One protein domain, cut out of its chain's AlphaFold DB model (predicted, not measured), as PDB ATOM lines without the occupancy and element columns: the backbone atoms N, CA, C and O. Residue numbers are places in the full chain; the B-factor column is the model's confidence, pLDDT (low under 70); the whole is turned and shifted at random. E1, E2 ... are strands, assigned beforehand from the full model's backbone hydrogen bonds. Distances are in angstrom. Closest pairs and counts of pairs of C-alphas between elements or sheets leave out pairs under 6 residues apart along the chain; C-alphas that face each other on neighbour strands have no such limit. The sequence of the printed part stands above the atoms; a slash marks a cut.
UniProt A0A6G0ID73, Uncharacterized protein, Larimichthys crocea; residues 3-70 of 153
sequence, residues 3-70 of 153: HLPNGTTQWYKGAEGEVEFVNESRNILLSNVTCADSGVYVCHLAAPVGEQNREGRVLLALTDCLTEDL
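Overview. This is residues 3 to 70 of the 153 residues of an uncharacterized protein of Larimichthys crocea (UniProt A0A6G0ID73). With little regular structure, this is a loose, elongated piece: a narrow sheet of three strands, a meander in which each is the antiparallel neighbour of the one before, with a long unnamed loop, residues 14 to 38, on its E1 side. The printed part has 68 residues, 20 of them in E1, E2 and E3, sheet order E1 - E2 - E3; there is no named helix and the class is all strand. The radius of gyration of the C-alphas is 14.4 A and the spans are 45 by 25 by 16 A.

Along the chain. Find C-alpha 9 at (8.991, 12.988, -7.744), where E1, residues 9 to 13, begins. E2, residues 39 to 46, runs 22.3 A. E3, residues 54 to 60, runs 19.8 A to C-alpha 60 at (2.109, 10.519, 13.513).

Arrangement. Hairpin E1 and E2 is antiparallel at 162 degrees; look for N 46 and O 9, 3.0 A apart, within hydrogen-bond range. Hairpin E2 and E3 is antiparallel at 160 degrees, with N 41 and O 58 at 2.8 A. Edge strands E1 and E3 are apart.

Size, cuts and confidence. The farthest C-alphas, Gly 50 and Leu 66, are 45.6 A apart. The printed part has no cut; E1 to E2 is a long link. Residues 3 to 21, 23 to 25 and 67 to 70 have pLDDT under 70.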
ATOM      1  N   HIS A   3       4.369  14.504  -9.489       62.94
ATOM      2  CA  HIS A   3       5.456  15.109 -10.249       62.94
ATOM      3  C   HIS A   3       5.506  16.604  -9.933       62.94
ATOM      4  O   HIS A   3       4.508  17.308 -10.094       62.94
ATOM      5  N   LEU A   4       6.638  17.082  -9.422       66.44
ATOM      6  CA  LEU A   4       6.848  18.502  -9.175       66.44
ATOM      7  C   LEU A   4       7.336  19.177 -10.467       66.44
ATOM      8  O   LEU A   4       8.018  18.535 -11.266       66.44
ATOM      9  N   PRO A   5       7.079  20.484 -10.654       61.00
ATOM     10  CA  PRO A   5       7.520  21.225 -11.842       61.00
ATOM     11  C   PRO A   5       9.046  21.233 -12.050       61.00
ATOM     12  O   PRO A   5       9.510  21.580 -13.128       61.00
ATOM     13  N   ASN A   6       9.829  20.823 -11.045       62.53
ATOM     14  CA  ASN A   6      11.287  20.704 -11.115       62.53
ATOM     15  C   ASN A   6      11.779  19.278 -11.468       62.53
ATOM     16  O   ASN A   6      12.924  18.933 -11.197       62.53
ATOM     17  N   GLY A   7      10.906  18.394 -11.966       57.22
ATOM     18  CA  GLY A   7      11.251  17.007 -12.321       57.22
ATOM     19  C   GLY A   7      11.381  16.043 -11.132       57.22
ATOM     20  O   GLY A   7      11.423  14.826 -11.309       57.22
ATOM     21  N   THR A   8      11.403  16.567  -9.908       57.69
ATOM     22  CA  THR A   8      11.422  15.798  -8.661       57.69
ATOM     23  C   THR A   8      10.113  15.038  -8.475       57.69
ATOM     24  O   THR A   8       9.032  15.591  -8.681       57.69
ATOM     25  N   THR A   9      10.191  13.783  -8.033       55.44
ATOM     26  CA  THR A   9       8.991  12.988  -7.744       55.44
ATOM     27  C   THR A   9       8.919  12.604  -6.273       55.44
ATOM     28  O   THR A   9       9.895  12.109  -5.706       55.44
ATOM     29  N   GLN A  10       7.753  12.835  -5.665       62.62
ATOM     30  CA  GLN A  10       7.493  12.531  -4.262       62.62
ATOM     31  C   GLN A  10       6.466  11.404  -4.126       62.62
ATOM     32  O   GLN A  10       5.435  11.377  -4.817       62.62
ATOM     33  N   TRP A  11       6.752  10.467  -3.228       59.62
ATOM     34  CA  TRP A  11       5.826   9.422  -2.811       59.62
ATOM     35  C   TRP A  11       5.889   9.258  -1.293       59.62
ATOM     36  O   TRP A  11       6.915   9.538  -0.670       59.62
ATOM     37  N   TYR A  12       4.759   8.852  -0.722       58.66
ATOM     38  CA  TYR A  12       4.598   8.651   0.709       58.66
ATOM     39  C   TYR A  12       4.372   7.167   0.970       58.66
ATOM     40  O   TYR A  12       3.494   6.565   0.353       58.66
ATOM     41  N   LYS A  13       5.194   6.576   1.841       52.66
ATOM     42  CA  LYS A  13       5.025   5.200   2.333       52.66
ATOM     43  C   LYS A  13       4.401   5.277   3.725       52.66
ATOM     44  O   LYS A  13       4.943   6.001   4.557       52.66
ATOM     45  N   GLY A  14       3.290   4.573   3.951       51.25
ATOM     46  CA  GLY A  14       2.581   4.535   5.243       51.25
ATOM     47  C   GLY A  14       1.160   5.113   5.234       51.25
ATOM     48  O   GLY A  14       0.443   4.950   6.205       51.25
ATOM     49  N   ALA A  15       0.723   5.740   4.138       55.25
ATOM     50  CA  ALA A  15      -0.694   6.013   3.906       55.25
ATOM     51  C   ALA A  15      -1.256   4.884   3.033       55.25
ATOM     52  O   ALA A  15      -0.949   4.826   1.843       55.25
ATOM     53  N   GLU A  16      -2.032   3.968   3.611       53.34
ATOM     54  CA  GLU A  16      -2.714   2.902   2.853       53.34
ATOM     55  C   GLU A  16      -3.915   3.417   2.030       53.34
ATOM     56  O   GLU A  16      -4.499   2.664   1.254       53.34
ATOM     57  N   GLY A  17      -4.250   4.710   2.139       57.97
ATOM     58  CA  GLY A  17      -5.339   5.367   1.409       57.97
ATOM     59  C   GLY A  17      -4.898   6.333   0.300       57.97
ATOM     60  O   GLY A  17      -3.723   6.684   0.159       57.97
ATOM     61  N   GLU A  18      -5.873   6.799  -0.488       56.38
ATOM     62  CA  GLU A  18      -5.681   7.890  -1.449       56.38
ATOM     63  C   GLU A  18      -5.324   9.184  -0.708       56.38
ATOM     64  O   GLU A  18      -6.106   9.733   0.062       56.38
ATOM     65  N   VAL A  19      -4.099   9.657  -0.925       65.06
ATOM     66  CA  VAL A  19      -3.576  10.856  -0.276       65.06
ATOM     67  C   VAL A  19      -3.944  12.089  -1.094       65.06
ATOM     68  O   VAL A  19      -3.464  12.254  -2.221       65.06
ATOM     69  N   GLU A  20      -4.739  12.986  -0.514       68.06
ATOM     70  CA  GLU A  20      -5.040  14.277  -1.127       68.06
ATOM     71  C   GLU A  20      -3.878  15.258  -0.931       68.06
ATOM     72  O   GLU A  20      -3.416  15.543   0.179       68.06
ATOM     73  N   PHE A  21      -3.387  15.795  -2.044       69.81
ATOM     74  CA  PHE A  21      -2.342  16.810  -2.046       69.81
ATOM     75  C   PHE A  21      -2.971  18.197  -2.092       69.81
ATOM     76  O   PHE A  21      -3.795  18.480  -2.960       69.81
ATOM     77  N   VAL A  22      -2.506  19.107  -1.238       72.00
ATOM     78  CA  VAL A  22      -2.995  20.490  -1.244       72.00
ATOM     79  C   VAL A  22      -2.352  21.259  -2.408       72.00
ATOM     80  O   VAL A  22      -1.230  21.751  -2.282       72.00
ATOM     81  N   ASN A  23      -3.060  21.359  -3.540       69.50
ATOM     82  CA  ASN A  23      -2.745  22.180  -4.726       69.50
ATOM     83  C   ASN A  23      -1.243  22.236  -5.082       69.50
ATOM     84  O   ASN A  23      -0.645  21.208  -5.383       69.50
ATOM     85  N   GLU A  24      -0.616  23.416  -5.063       65.81
ATOM     86  CA  GLU A  24       0.806  23.625  -5.389       65.81
ATOM     87  C   GLU A  24       1.748  23.431  -4.192       65.81
ATOM     88  O   GLU A  24       2.971  23.487  -4.329       65.81
ATOM     89  N   SER A  25       1.199  23.188  -3.002       66.81
ATOM     90  CA  SER A  25       2.005  22.983  -1.806       66.81
ATOM     91  C   SER A  25       2.557  21.554  -1.736       66.81
ATOM     92  O   SER A  25       2.096  20.624  -2.412       66.81
ATOM     93  N   ARG A  26       3.572  21.381  -0.884       70.25
ATOM     94  CA  ARG A  26       4.164  20.076  -0.541       70.25
ATOM     95  C   ARG A  26       3.428  19.395   0.617       70.25
ATOM     96  O   ARG A  26       3.955  18.455   1.200       70.25
ATOM     97  N   ASN A  27       2.239  19.886   0.954       73.62
ATOM     98  CA  ASN A  27       1.477  19.422   2.097       73.62
ATOM     99  C   ASN A  27       0.543  18.287   1.684       73.62
ATOM    100  O   ASN A  27      -0.061  18.308   0.606       73.62
ATOM    101  N   ILE A  28       0.423  17.322   2.584       78.19
ATOM    102  CA  ILE A  28      -0.597  16.287   2.536       78.19
ATOM    103  C   ILE A  28      -1.748  16.713   3.437       78.19
ATOM    104  O   ILE A  28      -1.504  17.214   4.537       78.19
ATOM    105  N   LEU A  29      -2.975  16.461   2.995       80.19
ATOM    106  CA  LEU A  29      -4.144  16.496   3.857       80.19
ATOM    107  C   LEU A  29      -4.565  15.062   4.201       80.19
ATOM    108  O   LEU A  29      -4.860  14.273   3.308       80.19
ATOM    109  N   LEU A  30      -4.587  14.738   5.494       82.75
ATOM    110  CA  LEU A  30      -5.223  13.527   6.009       82.75
ATOM    111  C   LEU A  30      -6.518  13.946   6.707       82.75
ATOM    112  O   LEU A  30      -6.481  14.587   7.758       82.75
ATOM    113  N   SER A  31      -7.655  13.625   6.097       83.00
ATOM    114  CA  SER A  31      -8.985  13.930   6.631       83.00
ATOM    115  C   SER A  31      -9.551  12.710   7.354       83.00
ATOM    116  O   SER A  31      -9.380  11.594   6.877       83.00
ATOM    117  N   ASN A  32     -10.272  12.918   8.461       85.69
ATOM    118  CA  ASN A  32     -10.897  11.846   9.255       85.69
ATOM    119  C   ASN A  32      -9.905  10.775   9.740       85.69
ATOM    120  O   ASN A  32     -10.155   9.580   9.608       85.69
ATOM    121  N   VAL A  33      -8.781  11.224  10.297       84.44
ATOM    122  CA  VAL A  33      -7.714  10.350  10.794       84.44
ATOM    123  C   VAL A  33      -8.222   9.472  11.942       84.44
ATOM    124  O   VAL A  33      -8.868   9.958  12.874       84.44
ATOM    125  N   THR A  34      -7.914   8.182  11.880       87.12
ATOM    126  CA  THR A  34      -8.249   7.156  12.872       87.12
ATOM    127  C   THR A  34      -6.987   6.610  13.537       87.12
ATOM    128  O   THR A  34      -5.872   6.830  13.075       87.12
ATOM    129  N   CYS A  35      -7.140   5.832  14.610       84.69
ATOM    130  CA  CYS A  35      -6.001   5.195  15.276       84.69
ATOM    131  C   CYS A  35      -5.184   4.260  14.378       84.69
ATOM    132  O   CYS A  35      -3.985   4.112  14.601       84.69
ATOM    133  N   ALA A  36      -5.804   3.678  13.349       81.69
ATOM    134  CA  ALA A  36      -5.109   2.841  12.375       81.69
ATOM    135  C   ALA A  36      -4.139   3.639  11.488       81.69
ATOM    136  O   ALA A  36      -3.202   3.065  10.948       81.69
ATOM    137  N   ASP A  37      -4.335   4.955  11.375       81.38
ATOM    138  CA  ASP A  37      -3.457   5.846  10.615       81.38
ATOM    139  C   ASP A  37      -2.252   6.322  11.447       81.38
ATOM    140  O   ASP A  37      -1.358   6.995  10.937       81.38
ATOM    141  N   SER A  38      -2.200   6.010  12.746       83.44
ATOM    142  CA  SER A  38      -1.010   6.305  13.545       83.44
ATOM    143  C   SER A  38       0.168   5.442  13.087       83.44
ATOM    144  O   SER A  38       0.020   4.258  12.787       83.44
ATOM    145  N   GLY A  39       1.358   6.034  13.000       81.75
ATOM    146  CA  GLY A  39       2.522   5.320  12.482       81.75
ATOM    147  C   GLY A  39       3.605   6.216  11.903       81.75
ATOM    148  O   GLY A  39       3.567   7.445  12.002       81.75
ATOM    149  N   VAL A  40       4.620   5.583  11.315       81.44
ATOM    150  CA  VAL A  40       5.757   6.278  10.706       81.44
ATOM    151  C   VAL A  40       5.488   6.526   9.226       81.44
ATOM    152  O   VAL A  40       5.399   5.599   8.425       81.44
ATOM    153  N   TYR A  41       5.447   7.799   8.850       81.56
ATOM    154  CA  TYR A  41       5.311   8.250   7.473       81.56
ATOM    155  C   TYR A  41       6.680   8.558   6.882       81.56
ATOM    156  O   TYR A  41       7.466   9.320   7.454       81.56
ATOM    157  N   VAL A  42       6.957   7.998   5.704       80.81
ATOM    158  CA  VAL A  42       8.202   8.250   4.970       80.81
ATOM    159  C   VAL A  42       7.925   9.144   3.774       80.81
ATOM    160  O   VAL A  42       7.132   8.809   2.897       80.81
ATOM    161  N   CYS A  43       8.618  10.275   3.727       77.94
ATOM    162  CA  CYS A  43       8.656  11.181   2.594       77.94
ATOM    163  C   CYS A  43       9.903  10.881   1.761       77.94
ATOM    164  O   CYS A  43      11.017  11.171   2.199       77.94
ATOM    165  N   HIS A  44       9.720  10.372   0.545       78.88
ATOM    166  CA  HIS A  44      10.822  10.152  -0.388       78.88
ATOM    167  C   HIS A  44      10.855  11.237  -1.463       78.88
ATOM    168  O   HIS A  44       9.872  11.457  -2.171       78.88
ATOM    169  N   LEU A  45      12.012  11.873  -1.632       80.19
ATOM    170  CA  LEU A  45      12.289  12.881  -2.645       80.19
ATOM    171  C   LEU A  45      13.264  12.302  -3.676       80.19
ATOM    172  O   LEU A  45      14.460  12.167  -3.406       80.19
ATOM    173  N   ALA A  46      12.744  11.947  -4.853       80.88
ATOM    174  CA  ALA A  46      13.561  11.448  -5.955       80.88
ATOM    175  C   ALA A  46      14.221  12.619  -6.691       80.88
ATOM    176  O   ALA A  46      13.517  13.454  -7.269       80.88
ATOM    177  N   ALA A  47      15.549  12.678  -6.657       79.06
ATOM    178  CA  ALA A  47      16.313  13.687  -7.373       79.06
ATOM    179  C   ALA A  47      16.451  13.314  -8.868       79.06
ATOM    180  O   ALA A  47      16.258  12.149  -9.232       79.06
ATOM    181  N   PRO A  48      16.753  14.279  -9.755       76.94
ATOM    182  CA  PRO A  48      17.094  13.995 -11.147       76.94
ATOM    183  C   PRO A  48      18.303  13.054 -11.270       76.94
ATOM    184  O   PRO A  48      19.087  12.886 -10.335       76.94
ATOM    185  N   VAL A  49      18.483  12.451 -12.450       76.38
ATOM    186  CA  VAL A  49      19.620  11.553 -12.709       76.38
ATOM    187  C   VAL A  49      20.955  12.259 -12.425       76.38
ATOM    188  O   VAL A  49      21.224  13.329 -12.961       76.38
ATOM    189  N   GLY A  50      21.786  11.659 -11.568       76.12
ATOM    190  CA  GLY A  50      23.081  12.218 -11.153       76.12
ATOM    191  C   GLY A  50      23.073  12.975  -9.819       76.12
ATOM    192  O   GLY A  50      24.147  13.274  -9.304       76.12
ATOM    193  N   GLU A  51      21.904  13.230  -9.224       78.06
ATOM    194  CA  GLU A  51      21.779  13.773  -7.866       78.06
ATOM    195  C   GLU A  51      21.382  12.698  -6.837       78.06
ATOM    196  O   GLU A  51      20.949  11.596  -7.176       78.06
ATOM    197  N   GLN A  52      21.554  13.009  -5.548       80.12
ATOM    198  CA  GLN A  52      21.265  12.083  -4.452       80.12
ATOM    199  C   GLN A  52      19.801  12.178  -3.998       80.12
ATOM    200  O   GLN A  52      19.323  13.250  -3.620       80.12
ATOM    201  N   ASN A  53      19.118  11.032  -3.948       84.19
ATOM    202  CA  ASN A  53      17.783  10.915  -3.358       84.19
ATOM    203  C   ASN A  53      17.805  11.243  -1.862       84.19
ATOM    204  O   ASN A  53      18.771  10.941  -1.157       84.19
ATOM    205  N   ARG A  54      16.722  11.842  -1.365       83.69
ATOM    206  CA  ARG A  54      16.565  12.161   0.059       83.69
ATOM    207  C   ARG A  54      15.306  11.528   0.613       83.69
ATOM    208  O   ARG A  54      14.277  11.494  -0.055       83.69
ATOM    209  N   GLU A  55      15.381  11.103   1.863       86.69
ATOM    210  CA  GLU A  55      14.252  10.552   2.602       86.69
ATOM    211  C   GLU A  55      14.124  11.249   3.956       86.69
ATOM    212  O   GLU A  55      15.123  11.580   4.595       86.69
ATOM    213  N   GLY A  56      12.887  11.481   4.387       82.31
ATOM    214  CA  GLY A  56      12.549  11.977   5.718       82.31
ATOM    215  C   GLY A  56      11.491  11.089   6.358       82.31
ATOM    216  O   GLY A  56      10.649  10.535   5.654       82.31
ATOM    217  N   ARG A  57      11.532  10.948   7.684       85.44
ATOM    218  CA  ARG A  57      10.582  10.136   8.458       85.44
ATOM    219  C   ARG A  57       9.898  11.004   9.507       85.44
ATOM    220  O   ARG A  57      10.563  11.825  10.135       85.44
ATOM    221  N   VAL A  58       8.595  10.820   9.689       84.50
ATOM    222  CA  VAL A  58       7.785  11.535  10.685       84.50
ATOM    223  C   VAL A  58       6.866  10.537  11.382       84.50
ATOM    224  O   VAL A  58       6.219   9.742  10.710       84.50
ATOM    225  N   LEU A  59       6.808  10.576  12.714       84.94
ATOM    226  CA  LEU A  59       5.866   9.782  13.504       84.94
ATOM    227  C   LEU A  59       4.564  10.570  13.688       84.94
ATOM    228  O   LEU A  59       4.583  11.652  14.276       84.94
ATOM    229  N   LEU A  60       3.447  10.024  13.210       85.75
ATOM    230  CA  LEU A  60       2.109  10.519  13.513       85.75
ATOM    231  C   LEU A  60       1.579   9.776  14.740       85.75
ATOM    232  O   LEU A  60       1.214   8.605  14.651       85.75
ATOM    233  N   ALA A  61       1.548  10.463  15.879       84.31
ATOM    234  CA  ALA A  61       0.974   9.950  17.116       84.31
ATOM    235  C   ALA A  61      -0.362  10.648  17.392       84.31
ATOM    236  O   ALA A  61      -0.426  11.879  17.426       84.31
ATOM    237  N   LEU A  62      -1.417   9.862  17.595       85.81
ATOM    238  CA  LEU A  62      -2.736  10.353  17.985       85.81
ATOM    239  C   LEU A  62      -2.918  10.141  19.486       85.81
ATOM    240  O   LEU A  62      -2.719   9.039  19.989       85.81
ATOM    241  N   THR A  63      -3.284  11.202  20.200       84.06
ATOM    242  CA  THR A  63      -3.337  11.213  21.670       84.06
ATOM    243  C   THR A  63      -4.433  10.331  22.262       84.06
ATOM    244  O   THR A  63      -4.273   9.855  23.380       84.06
ATOM    245  N   ASP A  64      -5.517  10.091  21.524       79.88
ATOM    246  CA  ASP A  64      -6.707   9.388  22.033       79.88
ATOM    247  C   ASP A  64      -6.739   7.899  21.661       79.88
ATOM    248  O   ASP A  64      -7.721   7.196  21.912       79.88
ATOM    249  N   CYS A  65      -5.665   7.402  21.058       79.75
ATOM    250  CA  CYS A  65      -5.535   5.997  20.731       79.75
ATOM    251  C   CYS A  65      -4.958   5.270  21.934       79.75
ATOM    252  O   CYS A  65      -3.841   5.551  22.360       79.75
ATOM    253  N   LEU A  66      -5.735   4.332  22.482       71.00
ATOM    254  CA  LEU A  66      -5.222   3.349  23.425       71.00
ATOM    255  C   LEU A  66      -4.127   2.576  22.691       71.00
ATOM    256  O   LEU A  66      -4.413   1.681  21.898       71.00
ATOM    257  N   THR A  67      -2.877   2.971  22.913       59.78
ATOM    258  CA  THR A  67      -1.701   2.162  22.624       59.78
ATOM    259  C   THR A  67      -1.792   0.938  23.519       59.78
ATOM    260  O   THR A  67      -1.194   0.881  24.589       59.78
ATOM    261  N   GLU A  68      -2.591  -0.043  23.107       57.22
ATOM    262  CA  GLU A  68      -2.146  -1.411  23.293       57.22
ATOM    263  C   GLU A  68      -0.826  -1.462  22.540       57.22
ATOM    264  O   GLU A  68      -0.798  -1.165  21.347       57.22
ATOM    265  N   ASP A  69       0.265  -1.667  23.269       52.03
ATOM    266  CA  ASP A  69       1.608  -1.786  22.727       52.03
ATOM    267  C   ASP A  69       1.596  -2.818  21.591       52.03
ATOM    268  O   ASP A  69       1.788  -4.014  21.815       52.03
ATOM    269  N   LEU A  70       1.336  -2.385  20.351       54.22
ATOM    270  CA  LEU A  70       1.673  -3.174  19.185       54.22
ATOM    271  C   LEU A  70       3.195  -3.210  19.216       54.22
ATOM    272  O   LEU A  70       3.817  -2.152  19.071       54.22
TER     273      LEU A  70